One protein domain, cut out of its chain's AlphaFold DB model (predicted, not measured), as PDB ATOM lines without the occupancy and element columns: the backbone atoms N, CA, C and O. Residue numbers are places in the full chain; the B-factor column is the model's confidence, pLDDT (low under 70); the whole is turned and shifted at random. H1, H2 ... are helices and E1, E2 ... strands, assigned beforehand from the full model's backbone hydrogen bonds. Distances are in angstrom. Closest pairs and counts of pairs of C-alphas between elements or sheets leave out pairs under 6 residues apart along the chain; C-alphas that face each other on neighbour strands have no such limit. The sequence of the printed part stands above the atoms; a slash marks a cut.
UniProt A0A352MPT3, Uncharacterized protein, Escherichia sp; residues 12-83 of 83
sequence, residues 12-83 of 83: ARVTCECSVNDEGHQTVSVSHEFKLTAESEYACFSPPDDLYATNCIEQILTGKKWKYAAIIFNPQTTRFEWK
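Overview. This is residues 12 to 83 of the 83 residues of an uncharacterized protein of Escherichia sp (UniProt A0A352MPT3). A long, twisted sheet of four strands, made of two hairpins side by side, is crossed on one face by the single short helix H1; the other face is bare, giving two layers, helix over sheet. The longest axis runs along the strands, and the long link of residues 36 to 50 loops from E2 round to the helix. The printed part has 72 residues with one named helix and four named strands, in the order E1, E2, H1, E3, E4; the sheet runs E2, E1, E3, E4, all antiparallel, and the class is mixed. The whole spans 41 by 23 by 20 A and is only just compact, close to loose, with a radius of gyration of the C-alphas of 13.2 A.

Arrangement. Start at the hairpin of E1, residues 12 to 20, and E2, residues 26 to 35, where N 15 and O 31 are 2.8 A apart, within hydrogen-bond range. On E1's other side find E3, residues 68 to 73, with N 14 and O 71 at 2.9 A; E3 forms a hairpin with E4, residues 78 to 82, with N 70 and O 81 at 2.8 A. H1, residues 51 to 60, is on the sheet at a height of 9.2 A, only just over E1 and E3 with 3 C-alphas each, and runs across the strands, at 66 degrees to E1 on the local plane. Its closest C-alphas to E1 are Thr 54 and Cys 16, 7.0 A apart. In H1 every O i to N i+4 pair is within hydrogen-bond range. E2, H1 and E3 form a split strand-helix-strand unit, two strands running the same way with E1 between them, and its crossover is left-handed.

Along the chain. Find C-alpha 12 at (35.927, -7.581, 7.308); E1 runs 26.5 A from there, and E2 covers 29.4 A. H1 measures 14.4 A, E3 16.4 A and E4 13.9 A, ending at C-alpha 82, (31.830, 5.522, 15.668).

Size, cuts and confidence. The C-alphas farthest apart, those of Glu 23 and Gln 76, are 42.2 A apart. The printed part has no cut, E2 to H1 is the long link, and residues 48 to 53 of the model have pLDDT under 70.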
ATOM      1  N   ALA A  12      37.229  -7.264   6.760       91.06
ATOM      2  CA  ALA A  12      35.927  -7.581   7.308       91.06
ATOM      3  C   ALA A  12      35.491  -6.438   8.219       91.06
ATOM      4  O   ALA A  12      36.316  -5.753   8.831       91.06
ATOM      5  N   ARG A  13      34.187  -6.214   8.305       90.75
ATOM      6  CA  ARG A  13      33.604  -5.219   9.189       90.75
ATOM      7  C   ARG A  13      32.350  -5.751   9.857       90.75
ATOM      8  O   ARG A  13      31.561  -6.474   9.250       90.75
ATOM      9  N   VAL A  14      32.182  -5.354  11.109       89.19
ATOM     10  CA  VAL A  14      30.926  -5.471  11.841       89.19
ATOM     11  C   VAL A  14      30.399  -4.069  12.039       89.19
ATOM     12  O   VAL A  14      31.049  -3.262  12.703       89.19
ATOM     13  N   THR A  15      29.250  -3.785  11.446       90.00
ATOM     14  CA  THR A  15      28.605  -2.478  11.468       90.00
ATOM     15  C   THR A  15      27.372  -2.552  12.352       90.00
ATOM     16  O   THR A  15      26.551  -3.449  12.194       90.00
ATOM     17  N   CYS A  16      27.235  -1.606  13.271       88.50
ATOM     18  CA  CYS A  16      26.051  -1.399  14.085       88.50
ATOM     19  C   CYS A  16      25.436  -0.046  13.742       88.50
ATOM     20  O   CYS A  16      26.123   0.980  13.752       88.50
ATOM     21  N   GLU A  17      24.134  -0.038  13.495       88.75
ATOM     22  CA  GLU A  17      23.354   1.171  13.268       88.75
ATOM     23  C   GLU A  17      22.312   1.315  14.369       88.75
ATOM     24  O   GLU A  17      21.449   0.458  14.559       88.75
ATOM     25  N   CYS A  18      22.409   2.414  15.108       86.12
ATOM     26  CA  CYS A  18      21.523   2.726  16.213       86.12
ATOM     27  C   CYS A  18      20.420   3.679  15.744       86.12
ATOM     28  O   CYS A  18      20.666   4.835  15.386       86.12
ATOM     29  N   SER A  19      19.186   3.192  15.812       84.50
ATOM     30  CA  SER A  19      17.962   3.941  15.548       84.50
ATOM     31  C   SER A  19      17.228   4.194  16.858       84.50
ATOM     32  O   SER A  19      17.135   3.299  17.690       84.50
ATOM     33  N   VAL A  20      16.666   5.388  17.038       81.56
ATOM     34  CA  VAL A  20      15.716   5.656  18.127       81.56
ATOM     35  C   VAL A  20      14.350   5.846  17.487       81.56
ATOM     36  O   VAL A  20      14.224   6.669  16.578       81.56
ATOM     37  N   ASN A  21      13.358   5.064  17.903       78.19
ATOM     38  CA  ASN A  21      11.988   5.231  17.421       78.19
ATOM     39  C   ASN A  21      11.306   6.441  18.096       78.19
ATOM     40  O   ASN A  21      11.837   7.015  19.049       78.19
ATOM     41  N   ASP A  22      10.120   6.832  17.623       73.38
ATOM     42  CA  ASP A  22       9.364   7.968  18.180       73.38
ATOM     43  C   ASP A  22       8.988   7.797  19.669       73.38
ATOM     44  O   ASP A  22       8.717   8.779  20.359       73.38
ATOM     45  N   GLU A  23       9.025   6.568  20.190       77.19
ATOM     46  CA  GLU A  23       8.779   6.233  21.601       77.19
ATOM     47  C   GLU A  23      10.053   6.281  22.467       77.19
ATOM     48  O   GLU A  23      10.011   6.004  23.665       77.19
ATOM     49  N   GLY A  24      11.203   6.640  21.886       71.56
ATOM     50  CA  GLY A  24      12.483   6.711  22.592       71.56
ATOM     51  C   GLY A  24      13.160   5.355  22.815       71.56
ATOM     52  O   GLY A  24      14.191   5.303  23.486       71.56
ATOM     53  N   HIS A  25      12.624   4.267  22.256       75.69
ATOM     54  CA  HIS A  25      13.271   2.960  22.268       75.69
ATOM     55  C   HIS A  25      14.414   2.927  21.258       75.69
ATOM     56  O   HIS A  25      14.269   3.323  20.097       75.69
ATOM     57  N   GLN A  26      15.553   2.419  21.717       77.00
ATOM     58  CA  GLN A  26      16.738   2.212  20.903       77.00
ATOM     59  C   GLN A  26      16.679   0.830  20.249       77.00
ATOM     60  O   GLN A  26      16.536  -0.180  20.933       77.00
ATOM     61  N   THR A  27      16.819   0.796  18.928       81.06
ATOM     62  CA  THR A  27      16.975  -0.426  18.139       81.06
ATOM     63  C   THR A  27      18.353  -0.402  17.498       81.06
ATOM     64  O   THR A  27      18.706   0.573  16.829       81.06
ATOM     65  N   VAL A  28      19.121  -1.472  17.684       81.31
ATOM     66  CA  VAL A  28      20.429  -1.645  17.049       81.31
ATOM     67  C   VAL A  28      20.318  -2.714  15.971       81.31
ATOM     68  O   VAL A  28      19.963  -3.856  16.253       81.31
ATOM     69  N   SER A  29      20.615  -2.328  14.734       85.12
ATOM     70  CA  SER A  29      20.754  -3.251  13.608       85.12
ATOM     71  C   SER A  29      22.225  -3.586  13.419       85.12
ATOM     72  O   SER A  29      23.062  -2.684  13.461       85.12
ATOM     73  N   VAL A  30      22.540  -4.859  13.180       85.38
ATOM     74  CA  VAL A  30      23.920  -5.316  12.970       85.38
ATOM     75  C   VAL A  30      24.078  -5.939  11.596       85.38
ATOM     76  O   VAL A  30      23.208  -6.664  11.121       85.38
ATOM     77  N   SER A  31      25.192  -5.623  10.943       87.94
ATOM     78  CA  SER A  31      25.591  -6.180   9.656       87.94
ATOM     79  C   SER A  31      27.035  -6.654   9.716       87.94
ATOM     80  O   SER A  31      27.913  -5.964  10.233       87.94
ATOM     81  N   HIS A  32      27.269  -7.838   9.166       88.06
ATOM     82  CA  HIS A  32      28.568  -8.492   9.109       88.06
ATOM     83  C   HIS A  32      28.954  -8.634   7.643       88.06
ATOM     84  O   HIS A  32      28.272  -9.312   6.874       88.06
ATOM     85  N   GLU A  33      30.027  -7.965   7.241       91.56
ATOM     86  CA  GLU A  33      30.404  -7.852   5.836       91.56
ATOM     87  C   GLU A  33      31.903  -8.078   5.653       91.56
ATOM     88  O   GLU A  33      32.710  -7.715   6.507       91.56
ATOM     89  N   PHE A  34      32.305  -8.643   4.520       91.50
ATOM     90  CA  PHE A  34      33.708  -8.817   4.161       91.50
ATOM     91  C   PHE A  34      33.934  -8.569   2.678       91.50
ATOM     92  O   PHE A  34      33.024  -8.706   1.865       91.50
ATOM     93  N   LYS A  35      35.173  -8.256   2.309       92.94
ATOM     94  CA  LYS A  35      35.611  -8.232   0.915       92.94
ATOM     95  C   LYS A  35      36.900  -9.023   0.742       92.94
ATOM     96  O   LYS A  35      37.779  -9.029   1.607       92.94
ATOM     97  N   LEU A  36      37.009  -9.706  -0.394       89.75
ATOM     98  CA  LEU A  36      38.142 -10.583  -0.706       89.75
ATOM     99  C   LEU A  36      39.378  -9.809  -1.172       89.75
ATOM    100  O   LEU A  36      40.502 -10.229  -0.917       89.75
ATOM    101  N   THR A  37      39.178  -8.669  -1.833       90.38
ATOM    102  CA  THR A  37      40.248  -7.785  -2.310       90.38
ATOM    103  C   THR A  37      39.884  -6.325  -2.049       90.38
ATOM    104  O   THR A  37      38.753  -6.020  -1.665       90.38
ATOM    105  N   ALA A  38      40.824  -5.402  -2.268       88.75
ATOM    106  CA  ALA A  38      40.566  -3.971  -2.108       88.75
ATOM    107  C   ALA A  38      39.453  -3.452  -3.042       88.75
ATOM    108  O   ALA A  38      38.702  -2.567  -2.625       88.75
ATOM    109  N   GLU A  39      39.349  -4.027  -4.246       91.44
ATOM    110  CA  GLU A  39      38.433  -3.636  -5.330       91.44
ATOM    111  C   GLU A  39      37.110  -4.422  -5.330       91.44
ATOM    112  O   GLU A  39      36.187  -4.072  -6.060       91.44
ATOM    113  N   SER A  40      37.002  -5.486  -4.528       88.94
ATOM    114  CA  SER A  40      35.781  -6.292  -4.438       88.94
ATOM    115  C   SER A  40      34.677  -5.579  -3.658       88.94
ATOM    116  O   SER A  40      34.940  -4.839  -2.707       88.94
ATOM    117  N   GLU A  41      33.432  -5.879  -4.021       91.12
ATOM    118  CA  GLU A  41      32.265  -5.496  -3.234       91.12
ATOM    119  C   GLU A  41      32.232  -6.231  -1.889       91.12
ATOM    120  O   GLU A  41      32.838  -7.295  -1.712       91.12
ATOM    121  N   TYR A  42      31.512  -5.641  -0.939       90.62
ATOM    122  CA  TYR A  42      31.243  -6.267   0.344       90.62
ATOM    123  C   TYR A  42      30.184  -7.360   0.185       90.62
ATOM    124  O   TYR A  42      29.105  -7.124  -0.350       90.62
ATOM    125  N   ALA A  43      30.499  -8.552   0.678       88.88
ATOM    126  CA  ALA A  43      29.577  -9.663   0.825       88.88
ATOM    127  C   ALA A  43      29.190  -9.817   2.295       88.88
ATOM    128  O   ALA A  43      30.037  -9.694   3.182       88.88
ATOM    129  N   CYS A  44      27.920 -10.117   2.555       86.56
ATOM    130  CA  CYS A  44      27.466 -10.407   3.907       86.56
ATOM    131  C   CYS A  44      27.882 -11.820   4.325       86.56
ATOM    132  O   CYS A  44      27.814 -12.763   3.534       86.56
ATOM    133  N   PHE A  45      28.251 -11.969   5.589       83.31
ATOM    134  CA  PHE A  45      28.358 -13.263   6.253       83.31
ATOM    135  C   PHE A  45      27.484 -13.241   7.505       83.31
ATOM    136  O   PHE A  45      27.160 -12.173   8.010       83.31
ATOM    137  N   SER A  46      27.071 -14.400   8.001       74.12
ATOM    138  CA  SER A  46      26.321 -14.492   9.254       74.12
ATOM    139  C   SER A  46      27.156 -15.306  10.227       74.12
ATOM    140  O   SER A  46      27.287 -16.515  10.015       74.12
ATOM    141  N   PRO A  47      27.778 -14.678  11.239       72.19
ATOM    142  CA  PRO A  47      28.427 -15.440  12.283       72.19
ATOM    143  C   PRO A  47      27.381 -16.264  13.054       72.19
ATOM    144  O   PRO A  47      26.198 -15.932  13.080       72.19
ATOM    145  N   PRO A  48      27.809 -17.347  13.715       67.44
ATOM    146  CA  PRO A  48      26.912 -18.200  14.489       67.44
ATOM    147  C   PRO A  48      26.405 -17.508  15.765       67.44
ATOM    148  O   PRO A  48      25.444 -17.972  16.375       67.44
ATOM    149  N   ASP A  49      27.050 -16.407  16.169       68.19
ATOM    150  CA  ASP A  49      26.693 -15.599  17.330       68.19
ATOM    151  C   ASP A  49      26.828 -14.101  16.994       68.19
ATOM    152  O   ASP A  49      27.900 -13.499  17.112       68.19
ATOM    153  N   ASP A  50      25.731 -13.501  16.530       65.12
ATOM    154  CA  ASP A  50      25.636 -12.068  16.211       65.12
ATOM    155  C   ASP A  50      25.559 -11.178  17.472       65.12
ATOM    156  O   ASP A  50      25.759  -9.958  17.422       65.12
ATOM    157  N   LEU A  51      25.244 -11.769  18.630       64.31
ATOM    158  CA  LEU A  51      24.935 -11.028  19.854       64.31
ATOM    159  C   LEU A  51      26.195 -10.470  20.520       64.31
ATOM    160  O   LEU A  51      26.138  -9.422  21.166       64.31
ATOM    161  N   TYR A  52      27.340 -11.135  20.358       69.38
ATOM    162  CA  TYR A  52      28.564 -10.745  21.054       69.38
ATOM    163  C   TYR A  52      29.100  -9.380  20.599       69.38
ATOM    164  O   TYR A  52      29.388  -8.517  21.430       69.38
ATOM    165  N   ALA A  53      29.194  -9.147  19.286       68.88
ATOM    166  CA  ALA A  53      29.707  -7.882  18.759       68.88
ATOM    167  C   ALA A  53      28.777  -6.705  19.097       68.88
ATOM    168  O   ALA A  53      29.250  -5.641  19.502       68.88
ATOM    169  N   THR A  54      27.466  -6.937  19.011       72.31
ATOM    170  CA  THR A  54      26.426  -5.971  19.381       72.31
ATOM    171  C   THR A  54      26.569  -5.544  20.842       72.31
ATOM    172  O   THR A  54      26.746  -4.359  21.125       72.31
ATOM    173  N   ASN A  55      26.622  -6.512  21.763       76.62
ATOM    174  CA  ASN A  55      26.773  -6.250  23.195       76.62
ATOM    175  C   ASN A  55      28.072  -5.498  23.517       76.62
ATOM    176  O   ASN A  55      28.076  -4.597  24.356       76.62
ATOM    177  N   CYS A  56      29.187  -5.840  22.864       75.38
ATOM    178  CA  CYS A  56      30.449  -5.126  23.063       75.38
ATOM    179  C   CYS A  56      30.351  -3.658  22.631       75.38
ATOM    180  O   CYS A  56      30.824  -2.779  23.350       75.38
ATOM    181  N   ILE A  57      29.731  -3.378  21.484       79.12
ATOM    182  CA  ILE A  57      29.570  -2.011  20.973       79.12
ATOM    183  C   ILE A  57      28.626  -1.205  21.871       79.12
ATOM    184  O   ILE A  57      28.950  -0.067  22.221       79.12
ATOM    185  N   GLU A  58      27.515  -1.795  22.314       79.06
ATOM    186  CA  GLU A  58      26.598  -1.161  23.267       79.06
ATOM    187  C   GLU A  58      27.288  -0.833  24.598       79.06
ATOM    188  O   GLU A  58      27.117   0.268  25.128       79.06
ATOM    189  N   GLN A  59      28.133  -1.732  25.112       83.25
ATOM    190  CA  GLN A  59      28.927  -1.478  26.317       83.25
ATOM    191  C   GLN A  59      29.958  -0.358  26.113       83.25
ATOM    192  O   GLN A  59      30.047   0.551  26.940       83.25
ATOM    193  N   ILE A  60      30.712  -0.376  25.008       82.62
ATOM    194  CA  ILE A  60      31.728   0.648  24.699       82.62
ATOM    195  C   ILE A  60      31.089   2.035  24.561       82.62
ATOM    196  O   ILE A  60      31.655   3.035  25.008       82.62
ATOM    197  N   LEU A  61      29.907   2.102  23.949       84.12
ATOM    198  CA  LEU A  61      29.203   3.350  23.667       84.12
ATOM    199  C   LEU A  61      28.096   3.657  24.685       84.12
ATOM    200  O   LEU A  61      27.273   4.547  24.455       84.12
ATOM    201  N   THR A  62      28.089   2.978  25.834       83.19
ATOM    202  CA  THR A  62      27.119   3.224  26.905       83.19
ATOM    203  C   THR A  62      27.159   4.694  27.337       83.19
ATOM    204  O   THR A  62      28.211   5.260  27.640       83.19
ATOM    205  N   GLY A  63      25.991   5.343  27.346       80.56
ATOM    206  CA  GLY A  63      25.853   6.762  27.695       80.56
ATOM    207  C   GLY A  63      26.341   7.743  26.618       80.56
ATOM    208  O   GLY A  63      26.309   8.956  26.839       80.56
ATOM    209  N   LYS A  64      26.776   7.259  25.448       84.00
ATOM    210  CA  LYS A  64      27.070   8.086  24.273       84.00
ATOM    211  C   LYS A  64      25.863   8.108  23.342       84.00
ATOM    212  O   LYS A  64      25.165   7.115  23.182       84.00
ATOM    213  N   LYS A  65      25.641   9.249  22.689       82.62
ATOM    214  CA  LYS A  65      24.731   9.327  21.544       82.62
ATOM    215  C   LYS A  65      25.533   8.989  20.296       82.62
ATOM    216  O   LYS A  65      26.452   9.732  19.965       82.62
ATOM    217  N   TRP A  66      25.182   7.891  19.648       87.81
ATOM    218  CA  TRP A  66      25.779   7.436  18.400       87.81
ATOM    219  C   TRP A  66      24.668   6.918  17.486       87.81
ATOM    220  O   TRP A  66      23.595   6.531  17.948       87.81
ATOM    221  N   LYS A  67      24.911   6.967  16.184       88.00
ATOM    222  CA  LYS A  67      24.042   6.392  15.152       88.00
ATOM    223  C   LYS A  67      24.740   5.279  14.395       88.00
ATOM    224  O   LYS A  67      24.067   4.408  13.861       88.00
ATOM    225  N   TYR A  68      26.067   5.313  14.357       91.06
ATOM    226  CA  TYR A  68      26.875   4.349  13.634       91.06
ATOM    227  C   TYR A  68      28.089   3.939  14.461       91.06
ATOM    228  O   TYR A  68      28.760   4.789  15.049       91.06
ATOM    229  N   ALA A  69      28.400   2.652  14.466       91.56
ATOM    230  CA  ALA A  69      29.633   2.116  15.017       91.56
ATOM    231  C   ALA A  69      30.120   0.963  14.145       91.56
ATOM    232  O   ALA A  69      29.316   0.165  13.673       91.56
ATOM    233  N   ALA A  70      31.426   0.862  13.935       90.88
ATOM    234  CA  ALA A  70      32.007  -0.222  13.168       90.88
ATOM    235  C   ALA A  70      33.315  -0.715  13.776       90.88
ATOM    236  O   ALA A  70      34.190   0.068  14.149       90.88
ATOM    237  N   ILE A  71      33.458  -2.036  13.819       89.88
ATOM    238  CA  ILE A  71      34.735  -2.710  14.036       89.88
ATOM    239  C   ILE A  71      35.198  -3.191  12.670       89.88
ATOM    240  O   ILE A  71      34.537  -4.023  12.055       89.88
ATOM    241  N   ILE A  72      36.321  -2.670  12.194       91.00
ATOM    242  CA  ILE A  72      36.889  -3.007  10.890       91.00
ATOM    243  C   ILE A  72      38.209  -3.720  11.143       91.00
ATOM    244  O   ILE A  72      39.051  -3.223  11.893       91.00
ATOM    245  N   PHE A  73      38.395  -4.889  10.547       90.12
ATOM    246  CA  PHE A  73      39.559  -5.715  10.813       90.12
ATOM    247  C   PHE A  73      40.011  -6.508   9.593       90.12
ATOM    248  O   PHE A  73      39.254  -6.803   8.670       90.12
ATOM    249  N   ASN A  74      41.283  -6.866   9.615       89.56
ATOM    250  CA  ASN A  74      41.917  -7.806   8.708       89.56
ATOM    251  C   ASN A  74      42.924  -8.653   9.511       89.56
ATOM    252  O   ASN A  74      43.086  -8.425  10.713       89.56
ATOM    253  N   PRO A  75      43.630  -9.616   8.898       84.31
ATOM    254  CA  PRO A  75      44.590 -10.446   9.630       84.31
ATOM    255  C   PRO A  75      45.740  -9.686  10.322       84.31
ATOM    256  O   PRO A  75      46.447 -10.275  11.136       84.31
ATOM    257  N   GLN A  76      45.965  -8.407  10.001       88.06
ATOM    258  CA  GLN A  76      47.082  -7.606  10.515       88.06
ATOM    259  C   GLN A  76      46.654  -6.521  11.508       88.06
ATOM    260  O   GLN A  76      47.443  -6.118  12.361       88.06
ATOM    261  N   THR A  77      45.438  -5.998  11.371       90.69
ATOM    262  CA  THR A  77      44.991  -4.783  12.052       90.69
ATOM    263  C   THR A  77      43.515  -4.857  12.400       90.69
ATOM    264  O   THR A  77      42.716  -5.435  11.666       90.69
ATOM    265  N   THR A  78      43.161  -4.190  13.494       91.44
ATOM    266  CA  THR A  78      41.780  -3.979  13.924       91.44
ATOM    267  C   THR A  78      41.627  -2.521  14.315       91.44
ATOM    268  O   THR A  78      42.485  -1.965  15.004       91.44
ATOM    269  N   ARG A  79      40.531  -1.899  13.894       91.94
ATOM    270  CA  ARG A  79      40.170  -0.527  14.250       91.94
ATOM    271  C   ARG A  79      38.696  -0.441  14.617       91.94
ATOM    272  O   ARG A  79      37.874  -1.212  14.128       91.94
ATOM    273  N   PHE A  80      38.390   0.515  15.481       90.06
ATOM    274  CA  PHE A  80      37.036   0.824  15.916       90.06
ATOM    275  C   PHE A  80      36.725   2.282  15.594       90.06
ATOM    276  O   PHE A  80      37.521   3.170  15.905       90.06
ATOM    277  N   GLU A  81      35.572   2.521  14.981       92.44
ATOM    278  CA  GLU A  81      35.123   3.842  14.549       92.44
ATOM    279  C   GLU A  81      33.644   4.023  14.924       92.44
ATOM    280  O   GLU A  81      32.867   3.075  14.841       92.44
ATOM    281  N   TRP A  82      33.231   5.222  15.344       92.44
ATOM    282  CA  TRP A  82      31.830   5.522  15.668       92.44
ATOM    283  C   TRP A  82      31.471   6.981  15.363       92.44
ATOM    284  O   TRP A  82      32.354   7.842  15.289       92.44
ATOM    285  N   LYS A  83      30.176   7.245  15.165       89.81
ATOM    286  CA  LYS A  83      29.614   8.560  14.828       89.81
ATOM    287  C   LYS A  83      28.236   8.776  15.443       89.81
ATOM    288  O   LYS A  83      27.433   7.815  15.474       89.81
TER     289      LYS A  83